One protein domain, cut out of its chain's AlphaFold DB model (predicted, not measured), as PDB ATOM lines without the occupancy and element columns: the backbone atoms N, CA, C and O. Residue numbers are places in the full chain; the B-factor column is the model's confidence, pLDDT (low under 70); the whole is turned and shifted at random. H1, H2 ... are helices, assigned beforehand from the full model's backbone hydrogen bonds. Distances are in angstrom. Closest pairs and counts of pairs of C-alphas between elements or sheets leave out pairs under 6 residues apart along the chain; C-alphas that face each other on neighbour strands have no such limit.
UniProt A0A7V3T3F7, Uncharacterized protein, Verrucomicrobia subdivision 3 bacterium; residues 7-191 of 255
ATOM      1  N   ASP A   7      22.253  47.223   7.445       79.00
ATOM      2  CA  ASP A   7      22.770  46.095   8.214       79.00
ATOM      3  C   ASP A   7      22.228  46.138   9.647       79.00
ATOM      4  O   ASP A   7      21.801  45.114  10.190       79.00
ATOM      5  N   ALA A   8      22.154  47.334  10.242       84.38
ATOM      6  CA  ALA A   8      21.532  47.522  11.550       84.38
ATOM      7  C   ALA A   8      20.034  47.169  11.527       84.38
ATOM      8  O   ALA A   8      19.540  46.498  12.437       84.38
ATOM      9  N   LEU A   9      19.310  47.565  10.474       86.94
ATOM     10  CA  LEU A   9      17.900  47.211  10.299       86.94
ATOM     11  C   LEU A   9      17.709  45.692  10.179       86.94
ATOM     12  O   LEU A   9      16.888  45.121  10.901       86.94
ATOM     13  N   ALA A  10      18.477  45.038   9.306       85.38
ATOM     14  CA  ALA A  10      18.422  43.591   9.113       85.38
ATOM     15  C   ALA A  10      18.741  42.838  10.415       85.38
ATOM     16  O   ALA A  10      18.133  41.811  10.721       85.38
ATOM     17  N   HIS A  11      19.661  43.372  11.219       85.50
ATOM     18  CA  HIS A  11      20.006  42.826  12.525       85.50
ATOM     19  C   HIS A  11      18.854  42.933  13.538       85.50
ATOM     20  O   HIS A  11      18.505  41.934  14.170       85.50
ATOM     21  N   VAL A  12      18.211  44.102  13.654       91.06
ATOM     22  CA  VAL A  12      17.044  44.300  14.536       91.06
ATOM     23  C   VAL A  12      15.876  43.410  14.110       91.06
ATOM     24  O   VAL A  12      15.279  42.735  14.948       91.06
ATOM     25  N   GLN A  13      15.578  43.348  12.810       92.94
ATOM     26  CA  GLN A  13      14.551  42.455  12.268       92.94
ATOM     27  C   GLN A  13      14.866  40.991  12.589       92.94
ATOM     28  O   GLN A  13      13.992  40.265  13.057       92.94
ATOM     29  N   GLY A  14      16.122  40.567  12.414       89.81
ATOM     30  CA  GLY A  14      16.575  39.227  12.777       89.81
ATOM     31  C   GLY A  14      16.326  38.898  14.250       89.81
ATOM     32  O   GLY A  14      15.849  37.806  14.551       89.81
ATOM     33  N   TYR A  15      16.592  39.836  15.166       90.88
ATOM     34  CA  TYR A  15      16.318  39.647  16.595       90.88
ATOM     35  C   TYR A  15      14.829  39.508  16.898       90.88
ATOM     36  O   TYR A  15      14.441  38.591  17.622       90.88
ATOM     37  N   LEU A  16      13.998  40.392  16.338       94.88
ATOM     38  CA  LEU A  16      12.547  40.348  16.527       94.88
ATOM     39  C   LEU A  16      11.983  39.005  16.063       94.88
ATOM     40  O   LEU A  16      11.286  38.326  16.815       94.88
ATOM     41  N   LEU A  17      12.358  38.586  14.856       94.75
ATOM     42  CA  LEU A  17      11.948  37.312  14.278       94.75
ATOM     43  C   LEU A  17      12.432  36.121  15.117       94.75
ATOM     44  O   LEU A  17      11.647  35.219  15.393       94.75
ATOM     45  N   ALA A  18      13.698  36.108  15.550       89.69
ATOM     46  CA  ALA A  18      14.250  35.012  16.357       89.69
ATOM     47  C   ALA A  18      13.532  34.860  17.709       89.69
ATOM     48  O   ALA A  18      13.419  33.746  18.228       89.69
ATOM     49  N   ALA A  19      13.036  35.973  18.256       90.38
ATOM     50  CA  ALA A  19      12.239  36.026  19.476       90.38
ATOM     51  C   ALA A  19      10.727  35.813  19.245       90.38
ATOM     52  O   ALA A  19       9.967  35.766  20.209       90.38
ATOM     53  N   GLY A  20      10.284  35.648  17.993       89.44
ATOM     54  CA  GLY A  20       8.884  35.400  17.639       89.44
ATOM     55  C   GLY A  20       7.995  36.647  17.568       89.44
ATOM     56  O   GLY A  20       6.771  36.523  17.534       89.44
ATOM     57  N   PHE A  21       8.583  37.844  17.525       94.62
ATOM     58  CA  PHE A  21       7.875  39.118  17.373       94.62
ATOM     59  C   PHE A  21       7.567  39.425  15.896       94.62
ATOM     60  O   PHE A  21       7.998  40.439  15.346       94.62
ATOM     61  N   ASP A  22       6.810  38.540  15.236       94.81
ATOM     62  CA  ASP A  22       6.466  38.645  13.806       94.81
ATOM     63  C   ASP A  22       5.746  39.964  13.464       94.81
ATOM     64  O   ASP A  22       5.971  40.544  12.402       94.81
ATOM     65  N   THR A  23       4.884  40.454  14.362       95.69
ATOM     66  CA  THR A  23       4.106  41.684  14.133       95.69
ATOM     67  C   THR A  23       4.985  42.928  14.182       95.69
ATOM     68  O   THR A  23       4.903  43.758  13.278       95.69
ATOM     69  N   ASP A  24       5.850  43.045  15.189       96.62
ATOM     70  CA  ASP A  24       6.801  44.153  15.301       96.62
ATOM     71  C   ASP A  24       7.802  44.132  14.136       96.62
ATOM     72  O   ASP A  24       8.081  45.168  13.530       96.62
ATOM     73  N   ALA A  25       8.277  42.939  13.755       96.75
ATOM     74  CA  ALA A  25       9.134  42.764  12.587       96.75
ATOM     75  C   ALA A  25       8.437  43.220  11.294       96.75
ATOM     76  O   ALA A  25       9.074  43.868  10.464       96.75
ATOM     77  N   LEU A  26       7.137  42.937  11.130       97.06
ATOM     78  CA  LEU A  26       6.377  43.359   9.951       97.06
ATOM     79  C   LEU A  26       6.211  44.876   9.906       97.06
ATOM     80  O   LEU A  26       6.468  45.477   8.867       97.06
ATOM     81  N   GLN A  27       5.812  45.497  11.016       96.19
ATOM     82  CA  GLN A  27       5.637  46.951  11.083       96.19
ATOM     83  C   GLN A  27       6.937  47.679  10.731       96.19
ATOM     84  O   GLN A  27       6.937  48.619   9.934       96.19
ATOM     85  N   LEU A  28       8.056  47.201  11.281       95.12
ATOM     86  CA  LEU A  28       9.381  47.721  10.977       95.12
ATOM     87  C   LEU A  28       9.730  47.523   9.494       95.12
ATOM     88  O   LEU A  28      10.188  48.450   8.827       95.12
ATOM     89  N   ALA A  29       9.476  46.327   8.962       94.81
ATOM     90  CA  ALA A  29       9.737  45.981   7.573       94.81
ATOM     91  C   ALA A  29       8.946  46.844   6.576       94.81
ATOM     92  O   ALA A  29       9.506  47.323   5.590       94.81
ATOM     93  N   GLU A  30       7.660  47.074   6.835       94.62
ATOM     94  CA  GLU A  30       6.793  47.898   5.989       94.62
ATOM     95  C   GLU A  30       7.177  49.380   6.033       94.62
ATOM     96  O   GLU A  30       7.150  50.047   4.995       94.62
ATOM     97  N   HIS A  31       7.564  49.886   7.208       92.56
ATOM     98  CA  HIS A  31       8.036  51.260   7.363       92.56
ATOM     99  C   HIS A  31       9.294  51.510   6.523       92.56
ATOM    100  O   HIS A  31       9.325  52.420   5.693       92.56
ATOM    101  N   PHE A  32      10.316  50.668   6.691       89.88
ATOM    102  CA  PHE A  32      11.602  50.873   6.030       89.88
ATOM    103  C   PHE A  32      11.597  50.514   4.544       89.88
ATOM    104  O   PHE A  32      12.367  51.109   3.796       89.88
ATOM    105  N   LEU A  33      10.697  49.646   4.071       90.12
ATOM    106  CA  LEU A  33      10.546  49.381   2.636       90.12
ATOM    107  C   LEU A  33      10.235  50.662   1.838       90.12
ATOM    108  O   LEU A  33      10.729  50.845   0.725       90.12
ATOM    109  N   GLN A  34       9.426  51.568   2.397       84.06
ATOM    110  CA  GLN A  34       9.124  52.845   1.742       84.06
ATOM    111  C   GLN A  34      10.355  53.748   1.654       84.06
ATOM    112  O   GLN A  34      10.550  54.404   0.633       84.06
ATOM    113  N   VAL A  35      11.187  53.748   2.698       84.56
ATOM    114  CA  VAL A  35      12.444  54.506   2.742       84.56
ATOM    115  C   VAL A  35      13.449  53.922   1.742       84.56
ATOM    116  O   VAL A  35      13.999  54.652   0.928       84.56
ATOM    117  N   GLN A  36      13.599  52.595   1.699       83.88
ATOM    118  CA  GLN A  36      14.488  51.881   0.767       83.88
ATOM    119  C   GLN A  36      14.220  52.207  -0.696       83.88
ATOM    120  O   GLN A  36      15.154  52.361  -1.476       83.88
ATOM    121  N   ARG A  37      12.945  52.336  -1.071       84.06
ATOM    122  CA  ARG A  37      12.566  52.678  -2.446       84.06
ATOM    123  C   ARG A  37      13.005  54.080  -2.862       84.06
ATOM    124  O   ARG A  37      13.185  54.327  -4.053       84.06
ATOM    125  N   GLN A  38      13.187  54.990  -1.909       80.25
ATOM    126  CA  GLN A  38      13.700  56.334  -2.182       80.25
ATOM    127  C   GLN A  38      15.216  56.322  -2.436       80.25
ATOM    128  O   GLN A  38      15.706  57.182  -3.160       80.25
ATOM    129  N   ASP A  39      15.918  55.296  -1.938       71.25
ATOM    130  CA  ASP A  39      17.375  55.125  -2.021       71.25
ATOM    131  C   ASP A  39      17.799  53.949  -2.934       71.25
ATOM    132  O   ASP A  39      18.929  53.456  -2.851       71.25
ATOM    133  N   THR A  40      16.903  53.477  -3.817       63.38
ATOM    134  CA  THR A  40      17.094  52.249  -4.625       63.38
ATOM    135  C   THR A  40      18.378  52.264  -5.467       63.38
ATOM    136  O   THR A  40      18.954  51.207  -5.733       63.38
ATOM    137  N   ASP A  41      18.860  53.449  -5.846       63.38
ATOM    138  CA  ASP A  41      20.069  53.627  -6.657       63.38
ATOM    139  C   ASP A  41      21.357  53.172  -5.943       63.38
ATOM    140  O   ASP A  41      22.336  52.828  -6.605       63.38
ATOM    141  N   LEU A  42      21.373  53.136  -4.603       63.41
ATOM    142  CA  LEU A  42      22.555  52.759  -3.817       63.41
ATOM    143  C   LEU A  42      22.620  51.255  -3.520       63.41
ATOM    144  O   LEU A  42      23.709  50.682  -3.472       63.41
ATOM    145  N   MET A  43      21.470  50.607  -3.311       71.38
ATOM    146  CA  MET A  43      21.390  49.204  -2.884       71.38
ATOM    147  C   MET A  43      20.200  48.480  -3.543       71.38
ATOM    148  O   MET A  43      19.182  48.221  -2.898       71.38
ATOM    149  N   PRO A  44      20.317  48.094  -4.827       75.19
ATOM    150  CA  PRO A  44      19.191  47.572  -5.611       75.19
ATOM    151  C   PRO A  44      18.671  46.199  -5.147       75.19
ATOM    152  O   PRO A  44      17.594  45.776  -5.562       75.19
ATOM    153  N   TYR A  45      19.424  45.484  -4.306       79.75
ATOM    154  CA  TYR A  45      19.052  44.168  -3.774       79.75
ATOM    155  C   TYR A  45      18.177  44.244  -2.512       79.75
ATOM    156  O   TYR A  45      17.439  43.303  -2.226       79.75
ATOM    157  N   VAL A  46      18.208  45.369  -1.792       85.06
ATOM    158  CA  VAL A  46      17.562  45.510  -0.479       85.06
ATOM    159  C   VAL A  46      16.037  45.533  -0.602       85.06
ATOM    160  O   VAL A  46      15.349  44.874   0.173       85.06
ATOM    161  N   VAL A  47      15.498  46.224  -1.612       90.19
ATOM    162  CA  VAL A  47      14.045  46.317  -1.831       90.19
ATOM    163  C   VAL A  47      13.417  44.932  -2.087       90.19
ATOM    164  O   VAL A  47      12.457  44.594  -1.390       90.19
ATOM    165  N   PRO A  48      13.941  44.082  -2.999       91.38
ATOM    166  CA  PRO A  48      13.450  42.709  -3.156       91.38
ATOM    167  C   PRO A  48      13.518  41.854  -1.881       91.38
ATOM    168  O   PRO A  48      12.577  41.113  -1.589       91.38
ATOM    169  N   GLU A  49      14.605  41.942  -1.111       90.94
ATOM    170  CA  GLU A  49      14.763  41.174   0.133       90.94
ATOM    171  C   GLU A  49      13.754  41.610   1.200       90.94
ATOM    172  O   GLU A  49      13.080  40.773   1.808       90.94
ATOM    173  N   GLN A  50      13.589  42.921   1.372       93.56
ATOM    174  CA  GLN A  50      12.624  43.496   2.298       93.56
ATOM    175  C   GLN A  50      11.184  43.163   1.890       93.56
ATOM    176  O   GLN A  50      10.378  42.791   2.742       93.56
ATOM    177  N   ALA A  51      10.856  43.232   0.595       95.44
ATOM    178  CA  ALA A  51       9.544  42.844   0.079       95.44
ATOM    179  C   ALA A  51       9.243  41.358   0.342       95.44
ATOM    180  O   ALA A  51       8.132  41.016   0.746       95.44
ATOM    181  N   SER A  52      10.241  40.479   0.191       95.56
ATOM    182  CA  SER A  52      10.126  39.058   0.539       95.56
ATOM    183  C   SER A  52       9.867  38.852   2.035       95.56
ATOM    184  O   SER A  52       9.000  38.057   2.408       95.56
ATOM    185  N   LEU A  53      10.558  39.591   2.913       96.38
ATOM    186  CA  LEU A  53      10.294  39.554   4.356       96.38
ATOM    187  C   LEU A  53       8.858  40.000   4.677       96.38
ATOM    188  O   LEU A  53       8.131  39.263   5.344       96.38
ATOM    189  N   VAL A  54       8.431  41.159   4.157       97.75
ATOM    190  CA  VAL A  54       7.061  41.681   4.323       97.75
ATOM    191  C   VAL A  54       6.032  40.649   3.865       97.75
ATOM    192  O   VAL A  54       5.075  40.367   4.585       97.75
ATOM    193  N   PHE A  55       6.237  40.046   2.695       98.31
ATOM    194  CA  PHE A  55       5.325  39.045   2.154       98.31
ATOM    195  C   PHE A  55       5.195  37.818   3.067       98.31
ATOM    196  O   PHE A  55       4.079  37.446   3.428       98.31
ATOM    197  N   ASN A  56       6.313  37.222   3.495       97.75
ATOM    198  CA  ASN A  56       6.297  36.053   4.382       97.75
ATOM    199  C   ASN A  56       5.603  36.357   5.720       97.75
ATOM    200  O   ASN A  56       4.809  35.551   6.206       97.75
ATOM    201  N   LEU A  57       5.856  37.537   6.290       98.12
ATOM    202  CA  LEU A  57       5.237  37.973   7.538       98.12
ATOM    203  C   LEU A  57       3.732  38.222   7.402       98.12
ATOM    204  O   LEU A  57       2.965  37.797   8.265       98.12
ATOM    205  N   ARG A  58       3.283  38.832   6.298       97.62
ATOM    206  CA  ARG A  58       1.849  38.995   6.006       97.62
ATOM    207  C   ARG A  58       1.142  37.656   5.823       97.62
ATOM    208  O   ARG A  58       0.032  37.488   6.323       97.62
ATOM    209  N   VAL A  59       1.779  36.693   5.149       97.19
ATOM    210  CA  VAL A  59       1.261  35.318   5.050       97.19
ATOM    211  C   VAL A  59       1.126  34.709   6.446       97.19
ATOM    212  O   VAL A  59       0.071  34.168   6.768       97.19
ATOM    213  N   GLY A  60       2.145  34.857   7.297       95.94
ATOM    214  CA  GLY A  60       2.108  34.410   8.689       95.94
ATOM    215  C   GLY A  60       0.944  35.006   9.485       95.94
ATOM    216  O   GLY A  60       0.143  34.268  10.057       95.94
ATOM    217  N   GLN A  61       0.790  36.330   9.471       95.00
ATOM    218  CA  GLN A  61      -0.326  36.999  10.145       95.00
ATOM    219  C   GLN A  61      -1.690  36.528   9.623       95.00
ATOM    220  O   GLN A  61      -2.601  36.281  10.411       95.00
ATOM    221  N   ALA A  62      -1.831  36.354   8.307       94.19
ATOM    222  CA  ALA A  62      -3.071  35.870   7.708       94.19
ATOM    223  C   ALA A  62      -3.387  34.413   8.102       94.19
ATOM    224  O   ALA A  62      -4.551  34.084   8.329       94.19
ATOM    225  N   LEU A  63      -2.370  33.553   8.242       93.06
ATOM    226  CA  LEU A  63      -2.528  32.195   8.776       93.06
ATOM    227  C   LEU A  63      -2.993  32.205  10.243       93.06
ATOM    228  O   LEU A  63      -3.823  31.379  10.622       93.06
ATOM    229  N   GLN A  64      -2.486  33.132  11.063       91.19
ATOM    230  CA  GLN A  64      -2.871  33.257  12.477       91.19
ATOM    231  C   GLN A  64      -4.270  33.835  12.673       91.19
ATOM    232  O   GLN A  64      -4.978  33.410  13.582       91.19
ATOM    233  N   ALA A  65      -4.670  34.793  11.835       85.81
ATOM    234  CA  ALA A  65      -5.937  35.502  11.974       85.81
ATOM    235  C   ALA A  65      -7.173  34.593  11.838       85.81
ATOM    236  O   ALA A  65      -8.259  35.022  12.222       85.81
ATOM    237  N   ALA A  66      -6.988  33.357  11.343       64.81
ATOM    238  CA  ALA A  66      -8.008  32.430  10.862       64.81
ATOM    239  C   ALA A  66      -8.880  33.084   9.772       64.81
ATOM    240  O   ALA A  66      -9.391  34.191   9.944       64.81
ATOM    241  N   PRO A  67      -9.100  32.452   8.609       60.38
ATOM    242  CA  PRO A  67      -9.939  33.080   7.605       60.38
ATOM    243  C   PRO A  67     -11.336  33.243   8.179       60.38
ATOM    244  O   PRO A  67     -11.980  32.266   8.566       60.38
ATOM    245  N   ALA A  68     -11.870  34.459   8.119       55.06
ATOM    246  CA  ALA A  68     -13.294  34.563   7.890       55.06
ATOM    247  C   ALA A  68     -13.544  33.802   6.579       55.06
ATOM    248  O   ALA A  68     -13.146  34.278   5.516       55.06
ATOM    249  N   HIS A  69     -14.159  32.614   6.646       55.69
ATOM    250  CA  HIS A  69     -14.470  31.742   5.497       55.69
ATOM    251  C   HIS A  69     -15.181  32.466   4.323       55.69
ATOM    252  O   HIS A  69     -15.345  31.900   3.246       55.69
ATOM    253  N   ALA A  70     -15.593  33.721   4.521       57.50
ATOM    254  CA  ALA A  70     -16.200  34.611   3.544       57.50
ATOM    255  C   ALA A  70     -15.222  35.289   2.554       57.50
ATOM    256  O   ALA A  70     -15.673  35.708   1.489       57.50
ATOM    257  N   ALA A  71     -13.925  35.439   2.854       77.06
ATOM    258  CA  ALA A  71     -13.003  36.133   1.944       77.06
ATOM    259  C   ALA A  71     -12.587  35.241   0.756       77.06
ATOM    260  O   ALA A  71     -12.268  34.064   0.935       77.06
ATOM    261  N   SER A  72     -12.579  35.787  -0.467       90.00
ATOM    262  CA  SER A  72     -12.078  35.056  -1.639       90.00
ATOM    263  C   SER A  72     -10.537  35.017  -1.650       90.00
ATOM    264  O   SER A  72      -9.909  35.971  -1.174       90.00
ATOM    265  N   PRO A  73      -9.904  33.961  -2.202       93.06
ATOM    266  CA  PRO A  73      -8.452  33.885  -2.353       93.06
ATOM    267  C   PRO A  73      -7.860  35.098  -3.068       93.06
ATOM    268  O   PRO A  73      -6.815  35.603  -2.677       93.06
ATOM    269  N   GLU A  74      -8.550  35.640  -4.068       94.81
ATOM    270  CA  GLU A  74      -8.096  36.814  -4.810       94.81
ATOM    271  C   GLU A  74      -8.041  38.061  -3.926       94.81
ATOM    272  O   GLU A  74      -7.101  38.851  -4.036       94.81
ATOM    273  N   ALA A  75      -9.019  38.235  -3.032       93.50
ATOM    274  CA  ALA A  75      -9.036  39.347  -2.090       93.50
ATOM    275  C   ALA A  75      -7.883  39.243  -1.083       93.50
ATOM    276  O   ALA A  75      -7.214  40.242  -0.816       93.50
ATOM    277  N   ILE A  76      -7.613  38.039  -0.567       94.44
ATOM    278  CA  ILE A  76      -6.472  37.790   0.327       94.44
ATOM    279  C   ILE A  76      -5.149  38.000  -0.418       94.44
ATOM    280  O   ILE A  76      -4.292  38.729   0.069       94.44
ATOM    281  N   ALA A  77      -4.991  37.458  -1.626       96.31
ATOM    282  CA  ALA A  77      -3.785  37.641  -2.431       96.31
ATOM    283  C   ALA A  77      -3.506  39.128  -2.717       96.31
ATOM    284  O   ALA A  77      -2.373  39.585  -2.570       96.31
ATOM    285  N   ALA A  78      -4.539  39.910  -3.048       95.88
ATOM    286  CA  ALA A  78      -4.408  41.354  -3.239       95.88
ATOM    287  C   ALA A  78      -3.999  42.091  -1.950       95.88
ATOM    288  O   ALA A  78      -3.251  43.067  -2.009       95.88
ATOM    289  N   GLN A  79      -4.462  41.635  -0.780       95.12
ATOM    290  CA  GLN A  79      -4.019  42.180   0.507       95.12
ATOM    291  C   GLN A  79      -2.550  41.853   0.782       95.12
ATOM    292  O   GLN A  79      -1.794  42.756   1.136       95.12
ATOM    293  N   LEU A  80      -2.132  40.602   0.560       96.75
ATOM    294  CA  LEU A  80      -0.743  40.171   0.745       96.75
ATOM    295  C   LEU A  80       0.224  40.994  -0.120       96.75
ATOM    296  O   LEU A  80       1.278  41.406   0.363       96.75
ATOM    297  N   LEU A  81      -0.164  41.296  -1.364       97.31
ATOM    298  CA  LEU A  81       0.659  42.024  -2.337       97.31
ATOM    299  C   LEU A  81       0.632  43.549  -2.198       97.31
ATOM    300  O   LEU A  81       1.370  44.227  -2.909       97.31
ATOM    301  N   ARG A  82      -0.206  44.124  -1.327       95.88
ATOM    302  CA  ARG A  82      -0.405  45.579  -1.276       95.88
ATOM    303  C   ARG A  82       0.922  46.324  -1.085       95.88
ATOM    304  O   ARG A  82       1.514  46.268  -0.008       95.88
ATOM    305  N   GLY A  83       1.350  47.055  -2.114       93.94
ATOM    306  CA  GLY A  83       2.581  47.839  -2.090       93.94
ATOM    307  C   GLY A  83       3.869  47.031  -2.275       93.94
ATOM    308  O   GLY A  83       4.928  47.600  -2.043       93.94
ATOM    309  N   ILE A  84       3.803  45.756  -2.676       96.38
ATOM    310  CA  ILE A  84       4.951  44.880  -3.004       96.38
ATOM    311  C   ILE A  84       4.721  44.058  -4.286       96.38
ATOM    312  O   ILE A  84       5.383  43.052  -4.532       96.38
ATOM    313  N   ASP A  85       3.740  44.451  -5.098       95.38
ATOM    314  CA  ASP A  85       3.322  43.746  -6.314       95.38
ATOM    315  C   ASP A  85       4.345  43.835  -7.458       95.38
ATOM    316  O   ASP A  85       4.303  43.023  -8.381       95.38
ATOM    317  N   ALA A  86       5.290  44.776  -7.384       92.62
ATOM    318  CA  ALA A  86       6.400  44.870  -8.327       92.62
ATOM    319  C   ALA A  86       7.508  43.837  -8.042       92.62
ATOM    320  O   ALA A  86       8.219  43.428  -8.961       92.62
ATOM    321  N   GLU A  87       7.668  43.416  -6.785       94.75
ATOM    322  CA  GLU A  87       8.744  42.528  -6.340       94.75
ATOM    323  C   GLU A  87       8.290  41.073  -6.162       94.75
ATOM    324  O   GLU A  87       9.099  40.155  -6.319       94.75
ATOM    325  N   ILE A  88       7.012  40.849  -5.847       95.06
ATOM    326  CA  ILE A  88       6.457  39.522  -5.566       95.06
ATOM    327  C   ILE A  88       5.476  39.110  -6.663       95.06
ATOM    328  O   ILE A  88       4.458  39.762  -6.889       95.06
ATOM    329  N   ASP A  89       5.757  37.981  -7.320       93.81
ATOM    330  CA  ASP A  89       4.865  37.427  -8.341       93.81
ATOM    331  C   ASP A  89       3.521  37.007  -7.717       93.81
ATOM    332  O   ASP A  89       3.450  36.376  -6.653       93.81
ATOM    333  N   ARG A  90       2.438  37.369  -8.409       96.44
ATOM    334  CA  ARG A  90       1.058  37.150  -7.979       96.44
ATOM    335  C   ARG A  90       0.736  35.690  -7.673       96.44
ATOM    336  O   ARG A  90      -0.082  35.437  -6.788       96.44
ATOM    337  N   ASP A  91       1.362  34.742  -8.359       96.69
ATOM    338  CA  ASP A  91       1.087  33.320  -8.165       96.69
ATOM    339  C   ASP A  91       1.468  32.849  -6.756       96.69
ATOM    340  O   ASP A  91       0.754  32.033  -6.174       96.69
ATOM    341  N   TYR A  92       2.533  33.399  -6.156       96.88
ATOM    342  CA  TYR A  92       2.886  33.086  -4.765       96.88
ATOM    343  C   TYR A  92       1.782  33.543  -3.810       96.88
ATOM    344  O   TYR A  92       1.377  32.793  -2.923       96.88
ATOM    345  N   ALA A  93       1.248  34.750  -4.017       97.19
ATOM    346  CA  ALA A  93       0.167  35.283  -3.194       97.19
ATOM    347  C   ALA A  93      -1.130  34.482  -3.348       97.19
ATOM    348  O   ALA A  93      -1.819  34.255  -2.357       97.19
ATOM    349  N   LEU A  94      -1.446  34.020  -4.563       97.12
ATOM    350  CA  LEU A  94      -2.597  33.149  -4.808       97.12
ATOM    351  C   LEU A  94      -2.427  31.790  -4.124       97.12
ATOM    352  O   LEU A  94      -3.331  31.366  -3.413       97.12
ATOM    353  N   VAL A  95      -1.261  31.147  -4.252       96.88
ATOM    354  CA  VAL A  95      -0.967  29.884  -3.552       96.88
ATOM    355  C   VAL A  95      -1.121  30.049  -2.038       96.88
ATOM    356  O   VAL A  95      -1.801  29.245  -1.403       96.88
ATOM    357  N   SER A  96      -0.550  31.107  -1.452       96.50
ATOM    358  CA  SER A  96      -0.731  31.401  -0.027       96.50
ATOM    359  C   SER A  96      -2.196  31.626   0.330       96.50
ATOM    360  O   SER A  96      -2.658  31.092   1.331       96.50
ATOM    361  N   ALA A  97      -2.935  32.393  -0.471       95.69
ATOM    362  CA  ALA A  97      -4.330  32.715  -0.206       95.69
ATOM    363  C   ALA A  97      -5.252  31.487  -0.256       95.69
ATOM    364  O   ALA A  97      -6.140  31.357   0.587       95.69
ATOM    365  N   GLU A  98      -5.034  30.567  -1.196       95.06
ATOM    366  CA  GLU A  98      -5.767  29.298  -1.273       95.06
ATOM    367  C   GLU A  98      -5.529  28.434  -0.024       95.06
ATOM    368  O   GLU A  98      -6.473  27.860   0.522       95.06
ATOM    369  N   ILE A  99      -4.285  28.384   0.473       94.75
ATOM    370  CA  ILE A  99      -3.934  27.670   1.713       94.75
ATOM    371  C   ILE A  99      -4.552  28.361   2.929       94.75
ATOM    372  O   ILE A  99      -5.216  27.708   3.731       94.75
ATOM    373  N   ILE A 100      -4.381  29.684   3.043       93.50
ATOM    374  CA  ILE A 100      -4.934  30.492   4.133       93.50
ATOM    375  C   ILE A 100      -6.433  30.240   4.219       93.50
ATOM    376  O   ILE A 100      -6.896  29.794   5.255       93.50
ATOM    377  N   THR A 101      -7.175  30.432   3.123       92.12
ATOM    378  CA  THR A 101      -8.642  30.283   3.075       92.12
ATOM    379  C   THR A 101      -9.147  28.840   3.217       92.12
ATOM    380  O   THR A 101     -10.362  28.631   3.255       92.12
ATOM    381  N   GLY A 102      -8.252  27.849   3.313       89.56
ATOM    382  CA  GLY A 102      -8.594  26.430   3.435       89.56
ATOM    383  C   GLY A 102      -9.186  25.819   2.162       89.56
ATOM    384  O   GLY A 102      -9.857  24.791   2.231       89.56
ATOM    385  N   ARG A 103      -8.988  26.462   1.006       89.75
ATOM    386  CA  ARG A 103      -9.487  26.004  -0.299       89.75
ATOM    387  C   ARG A 103      -8.493  25.111  -1.032       89.75
ATOM    388  O   ARG A 103      -8.910  24.229  -1.781       89.75
ATOM    389  N   ALA A 104      -7.198  25.278  -0.769       90.25
ATOM    390  CA  ALA A 104      -6.199  24.285  -1.131       90.25
ATOM    391  C   ALA A 104      -6.222  23.144  -0.099       90.25
ATOM    392  O   ALA A 104      -6.033  23.408   1.089       90.25
ATOM    393  N   PRO A 105      -6.423  21.879  -0.505       87.00
ATOM    394  CA  PRO A 105      -6.179  20.755   0.386       87.00
ATOM    395  C   PRO A 105      -4.676  20.609   0.653       87.00
ATOM    396  O   PRO A 105      -3.845  20.925  -0.205       87.00
ATOM    397  N   ALA A 106      -4.324  20.079   1.826       89.25
ATOM    398  CA  ALA A 106      -2.952  19.669   2.087       89.25
ATOM    399  C   ALA A 106      -2.529  18.611   1.047       89.25
ATOM    400  O   ALA A 106      -3.300  17.681   0.776       89.25
ATOM    401  N   PRO A 107      -1.339  18.738   0.434       90.12
ATOM    402  CA  PRO A 107      -0.876  17.755  -0.532       90.12
ATOM    403  C   PRO A 107      -0.596  16.412   0.162       90.12
ATOM    404  O   PRO A 107      -0.266  16.386   1.350       90.12
ATOM    405  N   PRO A 108      -0.653  15.282  -0.565       92.19
ATOM    406  CA  PRO A 108      -0.107  14.034  -0.055       92.19
ATOM    407  C   PRO A 108       1.401  14.215   0.139       92.19
ATOM    408  O   PRO A 108       2.151  14.397  -0.827       92.19
ATOM    409  N   TRP A 109       1.841  14.215   1.395       96.56
ATOM    410  CA  TRP A 109       3.233  14.471   1.732       96.56
ATOM    411  C   TRP A 109       4.137  13.388   1.155       96.56
ATOM    412  O   TRP A 109       3.985  12.199   1.423       96.56
ATOM    413  N   SER A 110       5.086  13.821   0.334       95.38
ATOM    414  CA  SER A 110       6.073  12.967  -0.310       95.38
ATOM    415  C   SER A 110       7.390  13.719  -0.433       95.38
ATOM    416  O   SER A 110       7.433  14.951  -0.339       95.38
ATOM    417  N   LEU A 111       8.477  12.988  -0.692       93.69
ATOM    418  CA  LEU A 111       9.783  13.603  -0.934       93.69
ATOM    419  C   LEU A 111       9.717  14.620  -2.082       93.69
ATOM    420  O   LEU A 111      10.342  15.672  -2.000       93.69
ATOM    421  N   GLU A 112       8.922  14.363  -3.121       93.00
ATOM    422  CA  GLU A 112       8.831  15.224  -4.305       93.00
ATOM    423  C   GLU A 112       8.347  16.645  -3.990       93.00
ATOM    424  O   GLU A 112       8.786  17.593  -4.645       93.00
ATOM    425  N   GLN A 113       7.543  16.819  -2.933       95.31
ATOM    426  CA  GLN A 113       7.098  18.134  -2.454       95.31
ATOM    427  C   GLN A 113       8.248  19.021  -1.955       95.31
ATOM    428  O   GLN A 113       8.089  20.235  -1.843       95.31
ATOM    429  N   PHE A 114       9.426  18.440  -1.737       96.19
ATOM    430  CA  PHE A 114      10.628  19.119  -1.264       96.19
ATOM    431  C   PHE A 114      11.755  19.121  -2.298       96.19
ATOM    432  O   PHE A 114      12.886  19.496  -1.981       96.19
ATOM    433  N   ASN A 115      11.480  18.722  -3.546       94.00
ATOM    434  CA  ASN A 115      12.474  18.821  -4.608       94.00
ATOM    435  C   ASN A 115      12.863  20.287  -4.842       94.00
ATOM    436  O   ASN A 115      11.997  21.159  -4.964       94.00
ATOM    437  N   LEU A 116      14.171  20.541  -4.906       93.06
ATOM    438  CA  LEU A 116      14.723  21.848  -5.243       93.06
ATOM    439  C   LEU A 116      14.488  22.136  -6.724       93.06
ATOM    440  O   LEU A 116      14.617  21.246  -7.570       93.06
ATOM    441  N   VAL A 117      14.172  23.393  -7.025       90.62
ATOM    442  CA  VAL A 117      13.892  23.852  -8.386       90.62
ATOM    443  C   VAL A 117      15.142  23.720  -9.256       90.62
ATOM    444  O   VAL A 117      16.245  24.097  -8.852       90.62
ATOM    445  N   LYS A 118      14.973  23.182 -10.464       86.25
ATOM    446  CA  LYS A 118      16.014  23.129 -11.494       86.25
ATOM    447  C   LYS A 118      15.587  23.994 -12.672       86.25
ATOM    448  O   LYS A 118      14.412  24.014 -13.010       86.25
ATOM    449  N   GLY A 119      16.548  24.641 -13.324       82.62
ATOM    450  CA  GLY A 119      16.279  25.494 -14.482       82.62
ATOM    451  C   GLY A 119      15.988  26.950 -14.115       82.62
ATOM    452  O   GLY A 119      16.056  27.349 -12.954       82.62
ATOM    453  N   ASP A 120      15.727  27.758 -15.141       84.75
ATOM    454  CA  ASP A 120      15.446  29.188 -15.017       84.75
ATOM    455  C   ASP A 120      13.931  29.403 -14.905       84.75
ATOM    456  O   ASP A 120      13.206  29.250 -15.887       84.75
ATOM    457  N   VAL A 121      13.460  29.792 -13.716       86.06
ATOM    458  CA  VAL A 121      12.038  30.050 -13.408       86.06
ATOM    459  C   VAL A 121      11.404  31.074 -14.360       86.06
ATOM    460  O   VAL A 121      10.195  31.049 -14.574       86.06
ATOM    461  N   ARG A 122      12.201  31.962 -14.970       85.62
ATOM    462  CA  ARG A 122      11.704  32.970 -15.920       85.62
ATOM    463  C   ARG A 122      11.459  32.410 -17.321       85.62
ATOM    464  O   ARG A 122      10.786  33.060 -18.115       85.62
ATOM    465  N   LYS A 123      12.037  31.252 -17.648       88.56
ATOM    466  CA  LYS A 123      12.037  30.677 -19.005       88.56
ATOM    467  C   LYS A 123      11.398  29.299 -19.083       88.56
ATOM    468  O   LYS A 123      10.970  28.903 -20.162       88.56
ATOM    469  N   ASP A 124      11.353  28.577 -17.971       90.75
ATOM    470  CA  ASP A 124      10.854  27.212 -17.898       90.75
ATOM    471  C   ASP A 124       9.554  27.163 -17.069       90.75
ATOM    472  O   ASP A 124       9.591  27.347 -15.846       90.75
ATOM    473  N   PRO A 125       8.394  26.909 -17.710       92.50
ATOM    474  CA  PRO A 125       7.121  26.749 -17.012       92.50
ATOM    475  C   PRO A 125       7.152  25.662 -15.931       92.50
ATOM    476  O   PRO A 125       6.515  25.828 -14.890       92.50
ATOM    477  N   GLN A 126       7.917  24.584 -16.135       91.69
ATOM    478  CA  GLN A 126       8.055  23.523 -15.141       91.69
ATOM    479  C   GLN A 126       8.851  24.012 -13.930       91.69
ATOM    480  O   GLN A 126       8.443  23.775 -12.796       91.69
ATOM    481  N   ALA A 127       9.936  24.763 -14.147       90.81
ATOM    482  CA  ALA A 127      10.699  25.369 -13.056       90.81
ATOM    483  C   ALA A 127       9.839  26.348 -12.238       90.81
ATOM    484  O   ALA A 127       9.934  26.385 -11.010       90.81
ATOM    485  N   ARG A 128       8.951  27.109 -12.899       93.06
ATOM    486  CA  ARG A 128       7.963  27.964 -12.218       93.06
ATOM    487  C   ARG A 128       6.990  27.145 -11.377       93.06
ATOM    488  O   ARG A 128       6.805  27.462 -10.203       93.06
ATOM    489  N   GLN A 129       6.412  26.085 -11.936       93.62
ATOM    490  CA  GLN A 129       5.498  25.207 -11.205       93.62
ATOM    491  C   GLN A 129       6.181  24.544  -9.999       93.62
ATOM    492  O   GLN A 129       5.615  24.521  -8.906       93.62
ATOM    493  N   ASP A 130       7.416  24.071 -10.162       93.50
ATOM    494  CA  ASP A 130       8.211  23.488  -9.081       93.50
ATOM    495  C   ASP A 130       8.508  24.508  -7.976       93.50
ATOM    496  O   ASP A 130       8.496  24.157  -6.793       93.50
ATOM    497  N   CYS A 131       8.742  25.772  -8.343       94.31
ATOM    498  CA  CYS A 131       8.958  26.847  -7.381       94.31
ATOM    499  C   CYS A 131       7.695  27.149  -6.568       94.31
ATOM    500  O   CYS A 131       7.762  27.235  -5.340       94.31
ATOM    501  N   LEU A 132       6.534  27.230  -7.228       95.81
ATOM    502  CA  LEU A 132       5.242  27.421  -6.560       95.81
ATOM    503  C   LEU A 132       4.887  26.234  -5.658       95.81
ATOM    504  O   LEU A 132       4.438  26.442  -4.534       95.81
ATOM    505  N   ARG A 133       5.158  24.999  -6.098       95.81
ATOM    506  CA  ARG A 133       5.004  23.784  -5.280       95.81
ATOM    507  C   ARG A 133       5.859  23.857  -4.017       95.81
ATOM    508  O   ARG A 133       5.341  23.685  -2.917       95.81
ATOM    509  N   LEU A 134       7.162  24.117  -4.161       96.31
ATOM    510  CA  LEU A 134       8.082  24.187  -3.023       96.31
ATOM    511  C   LEU A 134       7.736  25.352  -2.082       96.31
ATOM    512  O   LEU A 134       7.900  25.245  -0.869       96.31
ATOM    513  N   PHE A 135       7.254  26.471  -2.620       97.06
ATOM    514  CA  PHE A 135       6.730  27.566  -1.811       97.06
ATOM    515  C   PHE A 135       5.467  27.162  -1.042       97.06
ATOM    516  O   PHE A 135       5.447  27.306   0.178       97.06
ATOM    517  N   GLY A 136       4.462  26.590  -1.707       97.69
ATOM    518  CA  GLY A 136       3.238  26.115  -1.056       97.69
ATOM    519  C   GLY A 136       3.522  25.091   0.045       97.69
ATOM    520  O   GLY A 136       2.958  25.189   1.133       97.69
ATOM    521  N   ALA A 137       4.466  24.171  -0.180       97.81
ATOM    522  CA  ALA A 137       4.927  23.235   0.844       97.81
ATOM    523  C   ALA A 137       5.473  23.964   2.085       97.81
ATOM    524  O   ALA A 137       5.124  23.599   3.203       97.81
ATOM    525  N   ARG A 138       6.266  25.032   1.920       97.62
ATOM    526  CA  ARG A 138       6.760  25.833   3.057       97.62
ATOM    527  C   ARG A 138       5.639  26.538   3.818       97.62
ATOM    528  O   ARG A 138       5.701  26.583   5.043       97.62
ATOM    529  N   VAL A 139       4.627  27.062   3.124       97.94
ATOM    530  CA  VAL A 139       3.461  27.699   3.766       97.94
ATOM    531  C   VAL A 139       2.723  26.689   4.649       97.94
ATOM    532  O   VAL A 139       2.447  26.984   5.808       97.94
ATOM    533  N   TRP A 140       2.487  25.476   4.145       97.81
ATOM    534  CA  TRP A 140       1.894  24.387   4.929       97.81
ATOM    535  C   TRP A 140       2.753  23.961   6.120       97.81
ATOM    536  O   TRP A 140       2.228  23.798   7.217       97.81
ATOM    537  N   VAL A 141       4.069  23.811   5.933       98.12
ATOM    538  CA  VAL A 141       4.997  23.467   7.026       98.12
ATOM    539  C   VAL A 141       4.944  24.533   8.128       98.12
ATOM    540  O   VAL A 141       4.871  24.192   9.306       98.12
ATOM    541  N   ALA A 142       4.937  25.818   7.759       97.56
ATOM    542  CA  ALA A 142       4.825  26.921   8.711       97.56
ATOM    543  C   ALA A 142       3.464  26.937   9.429       97.56
ATOM    544  O   ALA A 142       3.413  27.132  10.643       97.56
ATOM    545  N   GLN A 143       2.367  26.687   8.706       96.38
ATOM    546  CA  GLN A 143       1.028  26.577   9.289       96.38
ATOM    547  C   GLN A 143       0.934  25.419  10.290       96.38
ATOM    548  O   GLN A 143       0.387  25.594  11.377       96.38
ATOM    549  N   GLU A 144       1.484  24.252   9.957       96.75
ATOM    550  CA  GLU A 144       1.484  23.093  10.850       96.75
ATOM    551  C   GLU A 144       2.341  23.349  12.099       96.75
ATOM    552  O   GLU A 144       1.911  23.049  13.212       96.75
ATOM    553  N   ALA A 145       3.525  23.952  11.943       97.19
ATOM    554  CA  ALA A 145       4.373  24.330  13.073       97.19
ATOM    555  C   ALA A 145       3.674  25.328  14.010       97.19
ATOM    556  O   ALA A 145       3.798  25.230  15.230       97.19
ATOM    557  N   TRP A 146       2.888  26.255  13.462       95.69
ATOM    558  CA  TRP A 146       2.036  27.124  14.267       95.69
ATOM    559  C   TRP A 146       0.969  26.331  15.028       95.69
ATOM    560  O   TRP A 146       0.866  26.447  16.248       95.69
ATOM    561  N   GLN A 147       0.205  25.491  14.331       95.00
ATOM    562  CA  GLN A 147      -0.924  24.760  14.913       95.00
ATOM    563  C   GLN A 147      -0.509  23.723  15.963       95.00
ATOM    564  O   GLN A 147      -1.241  23.514  16.928       95.00
ATOM    565  N   LEU A 148       0.635  23.062  15.774       96.19
ATOM    566  CA  LEU A 148       1.083  21.966  16.635       96.19
ATOM    567  C   LEU A 148       2.108  22.397  17.687       96.19
ATOM    568  O   LEU A 148       2.166  21.794  18.757       96.19
ATOM    569  N   GLU A 149       2.930  23.406  17.393       94.81
ATOM    570  CA  GLU A 149       4.081  23.783  18.226       94.81
ATOM    571  C   GLU A 149       4.035  25.249  18.685       94.81
ATOM    572  O   GLU A 149       4.928  25.693  19.406       94.81
ATOM    573  N   GLY A 150       3.024  26.023  18.272       94.12
ATOM    574  CA  GLY A 150       2.899  27.440  18.624       94.12
ATOM    575  C   GLY A 150       3.985  28.329  18.010       94.12
ATOM    576  O   GLY A 150       4.199  29.446  18.480       94.12
ATOM    577  N   ARG A 151       4.692  27.858  16.973       94.19
ATOM    578  CA  ARG A 151       5.732  28.639  16.285       94.19
ATOM    579  C   ARG A 151       5.089  29.745  15.446       94.19
ATOM    580  O   ARG A 151       4.232  29.418  14.627       94.19
ATOM    581  N   PRO A 152       5.487  31.020  15.583       95.19
ATOM    582  CA  PRO A 152       4.922  32.079  14.755       95.19
ATOM    583  C   PRO A 152       5.153  31.774  13.259       95.19
ATOM    584  O   PRO A 152       6.284  31.507  12.843       95.19
ATOM    585  N   PRO A 153       4.092  31.721  12.434       95.62
ATOM    586  CA  PRO A 153       4.196  31.201  11.076       95.62
ATOM    587  C   PRO A 153       4.941  32.142  10.122       95.62
ATOM    588  O   PRO A 153       5.463  31.672   9.114       95.62
ATOM    589  N   GLY A 154       5.026  33.444  10.413       95.94
ATOM    590  CA  GLY A 154       5.768  34.400   9.593       95.94
ATOM    591  C   GLY A 154       7.276  34.183   9.710       95.94
ATOM    592  O   GLY A 154       7.947  33.983   8.694       95.94
ATOM    593  N   SER A 155       7.806  34.141  10.937       95.44
ATOM    594  CA  SER A 155       9.214  33.793  11.196       95.44
ATOM    595  C   SER A 155       9.552  32.378  10.730       95.44
ATOM    596  O   SER A 155      10.593  32.185  10.097       95.44
ATOM    597  N   ALA A 156       8.664  31.401  10.947       96.94
ATOM    598  CA  ALA A 156       8.837  30.045  10.429       96.94
ATOM    599  C   ALA A 156       8.977  30.031   8.898       96.94
ATOM    600  O   ALA A 156       9.931  29.464   8.361       96.94
ATOM    601  N   LEU A 157       8.060  30.686   8.179       97.19
ATOM    602  CA  LEU A 157       8.076  30.745   6.718       97.19
ATOM    603  C   LEU A 157       9.305  31.494   6.182       97.19
ATOM    604  O   LEU A 157       9.928  31.056   5.207       97.19
ATOM    605  N   TYR A 158       9.693  32.594   6.828       96.44
ATOM    606  CA  TYR A 158      10.901  33.334   6.470       96.44
ATOM    607  C   TYR A 158      12.163  32.483   6.670       96.44
ATOM    608  O   TYR A 158      12.965  32.338   5.746       96.44
ATOM    609  N   GLY A 159      12.297  31.816   7.818       95.88
ATOM    610  CA  GLY A 159      13.413  30.910   8.086       95.88
ATOM    611  C   GLY A 159      13.477  29.731   7.103       95.88
ATOM    612  O   GLY A 159      14.550  29.394   6.601       95.88
ATOM    613  N   LEU A 160      12.334  29.138   6.737       97.31
ATOM    614  CA  LEU A 160      12.266  28.102   5.694       97.31
ATOM    615  C   LEU A 160      12.693  28.638   4.318       97.31
ATOM    616  O   LEU A 160      13.281  27.906   3.519       97.31
ATOM    617  N   SER A 161      12.420  29.911   4.029       95.56
ATOM    618  CA  SER A 161      12.888  30.580   2.810       95.56
ATOM    619  C   SER A 161      14.407  30.726   2.794       95.56
ATOM    620  O   SER A 161      15.035  30.405   1.784       95.56
ATOM    621  N   MET A 162      15.003  31.107   3.927       92.94
ATOM    622  CA  MET A 162      16.460  31.157   4.085       92.94
ATOM    623  C   MET A 162      17.099  29.779   3.882       92.94
ATOM    624  O   MET A 162      18.122  29.664   3.210       92.94
ATOM    625  N   LEU A 163      16.482  28.720   4.414       94.06
ATOM    626  CA  LEU A 163      16.952  27.344   4.247       94.06
ATOM    627  C   LEU A 163      16.966  26.915   2.767       94.06
ATOM    628  O   LEU A 163      17.944  26.333   2.298       94.06
ATOM    629  N   VAL A 164      15.905  27.226   2.012       94.19
ATOM    630  CA  VAL A 164      15.832  26.936   0.568       94.19
ATOM    631  C   VAL A 164      16.900  27.701  -0.212       94.19
ATOM    632  O   VAL A 164      17.579  27.108  -1.051       94.19
ATOM    633  N   GLN A 165      17.087  28.990   0.079       91.69
ATOM    634  CA  GLN A 165      18.132  29.799  -0.551       91.69
ATOM    635  C   GLN A 165      19.522  29.200  -0.297       91.69
ATOM    636  O   GLN A 165      20.270  28.934  -1.238       91.69
ATOM    637  N   ALA A 166      19.826  28.897   0.963       90.50
ATOM    638  CA  ALA A 166      21.093  28.303   1.364       90.50
ATOM    639  C   ALA A 166      21.334  26.930   0.699       90.50
ATOM    640  O   ALA A 166      22.467  26.582   0.349       90.50
ATOM    641  N   ALA A 167      20.274  26.143   0.479       91.00
ATOM    642  CA  ALA A 167      20.362  24.865  -0.223       91.00
ATOM    643  C   ALA A 167      20.679  25.054  -1.718       91.00
ATOM    644  O   ALA A 167      21.517  24.331  -2.264       91.00
ATOM    645  N   HIS A 168      20.073  26.050  -2.372       88.75
ATOM    646  CA  HIS A 168      20.380  26.404  -3.761       88.75
ATOM    647  C   HIS A 168      21.818  26.905  -3.938       88.75
ATOM    648  O   HIS A 168      22.508  26.460  -4.859       88.75
ATOM    649  N   GLU A 169      22.304  27.768  -3.044       87.12
ATOM    650  CA  GLU A 169      23.689  28.260  -3.057       87.12
ATOM    651  C   GLU A 169      24.688  27.098  -2.965       87.12
ATOM    652  O   GLU A 169      25.608  26.975  -3.782       87.12
ATOM    653  N   ARG A 170      24.449  26.166  -2.035       84.00
ATOM    654  CA  ARG A 170      25.287  24.976  -1.850       84.00
ATOM    655  C   ARG A 170      25.226  24.019  -3.043       84.00
ATOM    656  O   ARG A 170      26.250  23.450  -3.430       84.00
ATOM    657  N   GLN A 171      24.056  23.857  -3.663       80.00
ATOM    658  CA  GLN A 171      23.901  23.070  -4.890       80.00
ATOM    659  C   GLN A 171      24.677  23.693  -6.063       80.00
ATOM    660  O   GLN A 171      25.331  22.973  -6.822       80.00
ATOM    661  N   GLY A 172      24.654  25.023  -6.194       74.31
ATOM    662  CA  GLY A 172      25.419  25.766  -7.198       74.31
ATOM    663  C   GLY A 172      26.935  25.638  -7.019       74.31
ATOM    664  O   GLY A 172      27.664  25.516  -8.003       74.31
ATOM    665  N   GLN A 173      27.414  25.588  -5.774       69.31
ATOM    666  CA  GLN A 173      28.827  25.346  -5.462       69.31
ATOM    667  C   GLN A 173      29.246  23.891  -5.748       69.31
ATOM    668  O   GLN A 173      30.305  23.659  -6.332       69.31
ATOM    669  N   ARG A 174      28.408  22.900  -5.400       61.09
ATOM    670  CA  ARG A 174      28.702  21.463  -5.587       61.09
ATOM    671  C   ARG A 174      28.587  20.972  -7.027       61.09
ATOM    672  O   ARG A 174      29.345  20.086  -7.416       61.09
ATOM    673  N   SER A 175      27.694  21.542  -7.836       56.56
ATOM    674  CA  SER A 175      27.565  21.184  -9.259       56.56
ATOM    675  C   SER A 175      28.836  21.482 -10.068       56.56
ATOM    676  O   SER A 175      29.059  20.860 -11.104       56.56
ATOM    677  N   ARG A 176      29.715  22.354  -9.553       53.62
ATOM    678  CA  ARG A 176      31.062  22.605 -10.086       53.62
ATOM    679  C   ARG A 176      32.101  21.541  -9.691       53.62
ATOM    680  O   ARG A 176      33.187  21.558 -10.259       53.62
ATOM    681  N   GLN A 177      31.806  20.636  -8.746       45.34
ATOM    682  CA  GLN A 177      32.795  19.707  -8.169       45.34
ATOM    683  C   GLN A 177      32.392  18.214  -8.104       45.34
ATOM    684  O   GLN A 177      33.298  17.389  -8.129       45.34
ATOM    685  N   ALA A 178      31.111  17.806  -8.075       43.44
ATOM    686  CA  ALA A 178      30.717  16.382  -8.191       43.44
ATOM    687  C   ALA A 178      29.200  16.162  -8.414       43.44
ATOM    688  O   ALA A 178      28.366  16.885  -7.871       43.44
ATOM    689  N   LYS A 179      28.835  15.094  -9.150       47.22
ATOM    690  CA  LYS A 179      27.465  14.541  -9.253       47.22
ATOM    691  C   LYS A 179      27.193  13.630  -8.050       47.22
ATOM    692  O   LYS A 179      27.907  12.647  -7.890       47.22
ATOM    693  N   GLY A 180      26.143  13.872  -7.262       47.06
ATOM    694  CA  GLY A 180      25.652  12.794  -6.390       47.06
ATOM    695  C   GLY A 180      24.671  13.132  -5.276       47.06
ATOM    696  O   GLY A 180      23.925  12.251  -4.876       47.06
ATOM    697  N   THR A 181      24.598  14.365  -4.777       49.94
ATOM    698  CA  THR A 181      23.664  14.688  -3.682       49.94
ATOM    699  C   THR A 181      22.945  16.010  -3.914       49.94
ATOM    700  O   THR A 181      23.572  17.026  -4.193       49.94
ATOM    701  N   GLY A 182      21.618  15.992  -3.751       58.59
ATOM    702  CA  GLY A 182      20.854  17.196  -3.416       58.59
ATOM    703  C   GLY A 182      20.019  17.808  -4.537       58.59
ATOM    704  O   GLY A 182      20.227  18.961  -4.887       58.59
ATOM    705  N   ALA A 183      19.026  17.075  -5.045       79.94
ATOM    706  CA  ALA A 183      17.874  17.689  -5.720       79.94
ATOM    707  C   ALA A 183      16.664  17.842  -4.777       79.94
ATOM    708  O   ALA A 183      15.556  18.054  -5.249       79.94
ATOM    709  N   ASN A 184      16.861  17.695  -3.461       91.69
ATOM    710  CA  ASN A 184      15.795  17.699  -2.463       91.69
ATOM    711  C   ASN A 184      16.243  18.418  -1.188       91.69
ATOM    712  O   ASN A 184      17.356  18.177  -0.718       91.69
ATOM    713  N   LEU A 185      15.379  19.276  -0.644       93.12
ATOM    714  CA  LEU A 185      15.630  20.076   0.553       93.12
ATOM    715  C   LEU A 185      15.861  19.206   1.796       93.12
ATOM    716  O   LEU A 185      16.734  19.515   2.602       93.12
ATOM    717  N   LEU A 186      15.156  18.078   1.924       93.62
ATOM    718  CA  LEU A 186      15.259  17.198   3.094       93.62
ATOM    719  C   LEU A 186      16.620  16.493   3.191       93.62
ATOM    720  O   LEU A 186      17.058  16.133   4.282       93.62
ATOM    721  N   ASN A 187      17.345  16.368   2.075       89.75
ATOM    722  CA  ASN A 187      18.714  15.840   2.078       89.75
ATOM    723  C   ASN A 187      19.698  16.754   2.820       89.75
ATOM    724  O   ASN A 187      20.798  16.317   3.155       89.75
ATOM    725  N   TYR A 188      19.324  18.012   3.056       87.44
ATOM    726  CA  TYR A 188      20.129  18.966   3.804       87.44
ATOM    727  C   TYR A 188      19.841  18.931   5.311       87.44
ATOM    728  O   TYR A 188      20.562  19.570   6.065       87.44
ATOM    729  N   LEU A 189      18.870  18.131   5.775       87.44
ATOM    730  CA  LEU A 189      18.553  17.954   7.201       87.44
ATOM    731  C   LEU A 189      19.535  17.043   7.956       87.44
ATOM    732  O   LEU A 189      19.217  16.541   9.033       87.44
ATOM    733  N   GLN A 190      20.701  16.763   7.377       85.44
ATOM    734  CA  GLN A 190      21.710  15.921   8.008       85.44
ATOM    735  C   GLN A 190      22.433  16.718   9.103       85.44
ATOM    736  O   GLN A 190      22.798  17.870   8.860       85.44
ATOM    737  N   PRO A 191      22.693  16.120  10.280       84.75
ATOM    738  CA  PRO A 191      23.427  16.792  11.355       84.75
ATOM    739  C   PRO A 191      24.862  17.127  10.923       84.75
ATOM    740  O   PRO A 191      25.405  18.182  11.242       84.75
TER     741      PRO A 191
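This is residues 7 to 191 of the 255 residues of an uncharacterized protein of Verrucomicrobia subdivision 3 bacterium (UniProt A0A7V3T3F7). The longest helix, H7, and H8 form a helical hairpin opened into a V, and H3 crosses near the closed end of that V, packing on the first residues of H8. From H3, helices H2 and H1 fold back and forth on one side, while H5 runs beside H7 with short H4 across it, and the small H6 and H9 lie by H7 and H8. The printed part has 185 residues with nine named helices, H1 to H9 in order, and no named strand; its class is all helix. It is compact, with a radius of gyration of the C-alphas of 16.7 A, and rounded, spanning 45 by 43 by 35 A.

H7, residues 125 to 149, and H8, residues 153 to 174, touch as a hairpin, running opposite ways at a steep tilt of 44 degrees; their closest C-alphas, Ala 142 and Pro 153, are 4.9 A apart. H5, residues 90 to 100, touches H7 the same way at 32 degrees, a shallow tilt only just short of steep, closest at the C-alphas of Val 95 and Gly 136, 6.2 A. H3, residues 46 to 64, is the hub, touching five helices; with H5, H7 and H8 it makes a bundle, a group of four helices packed together. H3 touches residues 153 to 158 of H8, opposite ways at a steep tilt of 45 degrees, with the C-alphas of Gly 60 and Gly 154 3.8 A apart. H2, residues 22 to 38, forms a hairpin with H3 at a shallow tilt of 29 degrees, closest at the C-alphas of Leu 26 and Val 54, 5.9 A. H1, residues 7 to 18, forms a hairpin with H2, closest at the C-alphas of Gln 13 and Ala 25, 5.4 A. H4, residues 73 to 80, touches H5, closest at the C-alphas of Ala 77 and Ala 93, 4.7 A. H6, residues 111 to 114, touches H7, closest at the C-alphas of Phe 114 and Leu 134, 5.9 A. H9, residues 185 to 188, only just touches H8, with 3 pairs of C-alphas within 8 A, the closest being Ala 167 and Leu 185, 6.8 A. Every O i to N i+4 pair is within hydrogen-bond range in H1, H3, H4, H5, H7 and H8, and 10 of 13 are in H2; H6 and H9 are too short for such a pair.

H7 is 35.5 A long, from C-alpha 125 at (7.121, 26.749, -17.012), H8 31.2 A, H3 27.1 A and H2 24.9 A. H1 begins at C-alpha 7, (22.770, 46.095, 8.214), and H9 ends at C-alpha 188, (20.129, 18.966, 3.804).

The two C-alphas farthest apart, Ala 70 and Gln 177, are 52.5 A apart. The printed part has no cut and no long link. Residues 175 to 180 stand free. Residues 40 to 42, 66 to 70 and 173 to 182 have pLDDT under 70; the mean of the printed part is 88.6.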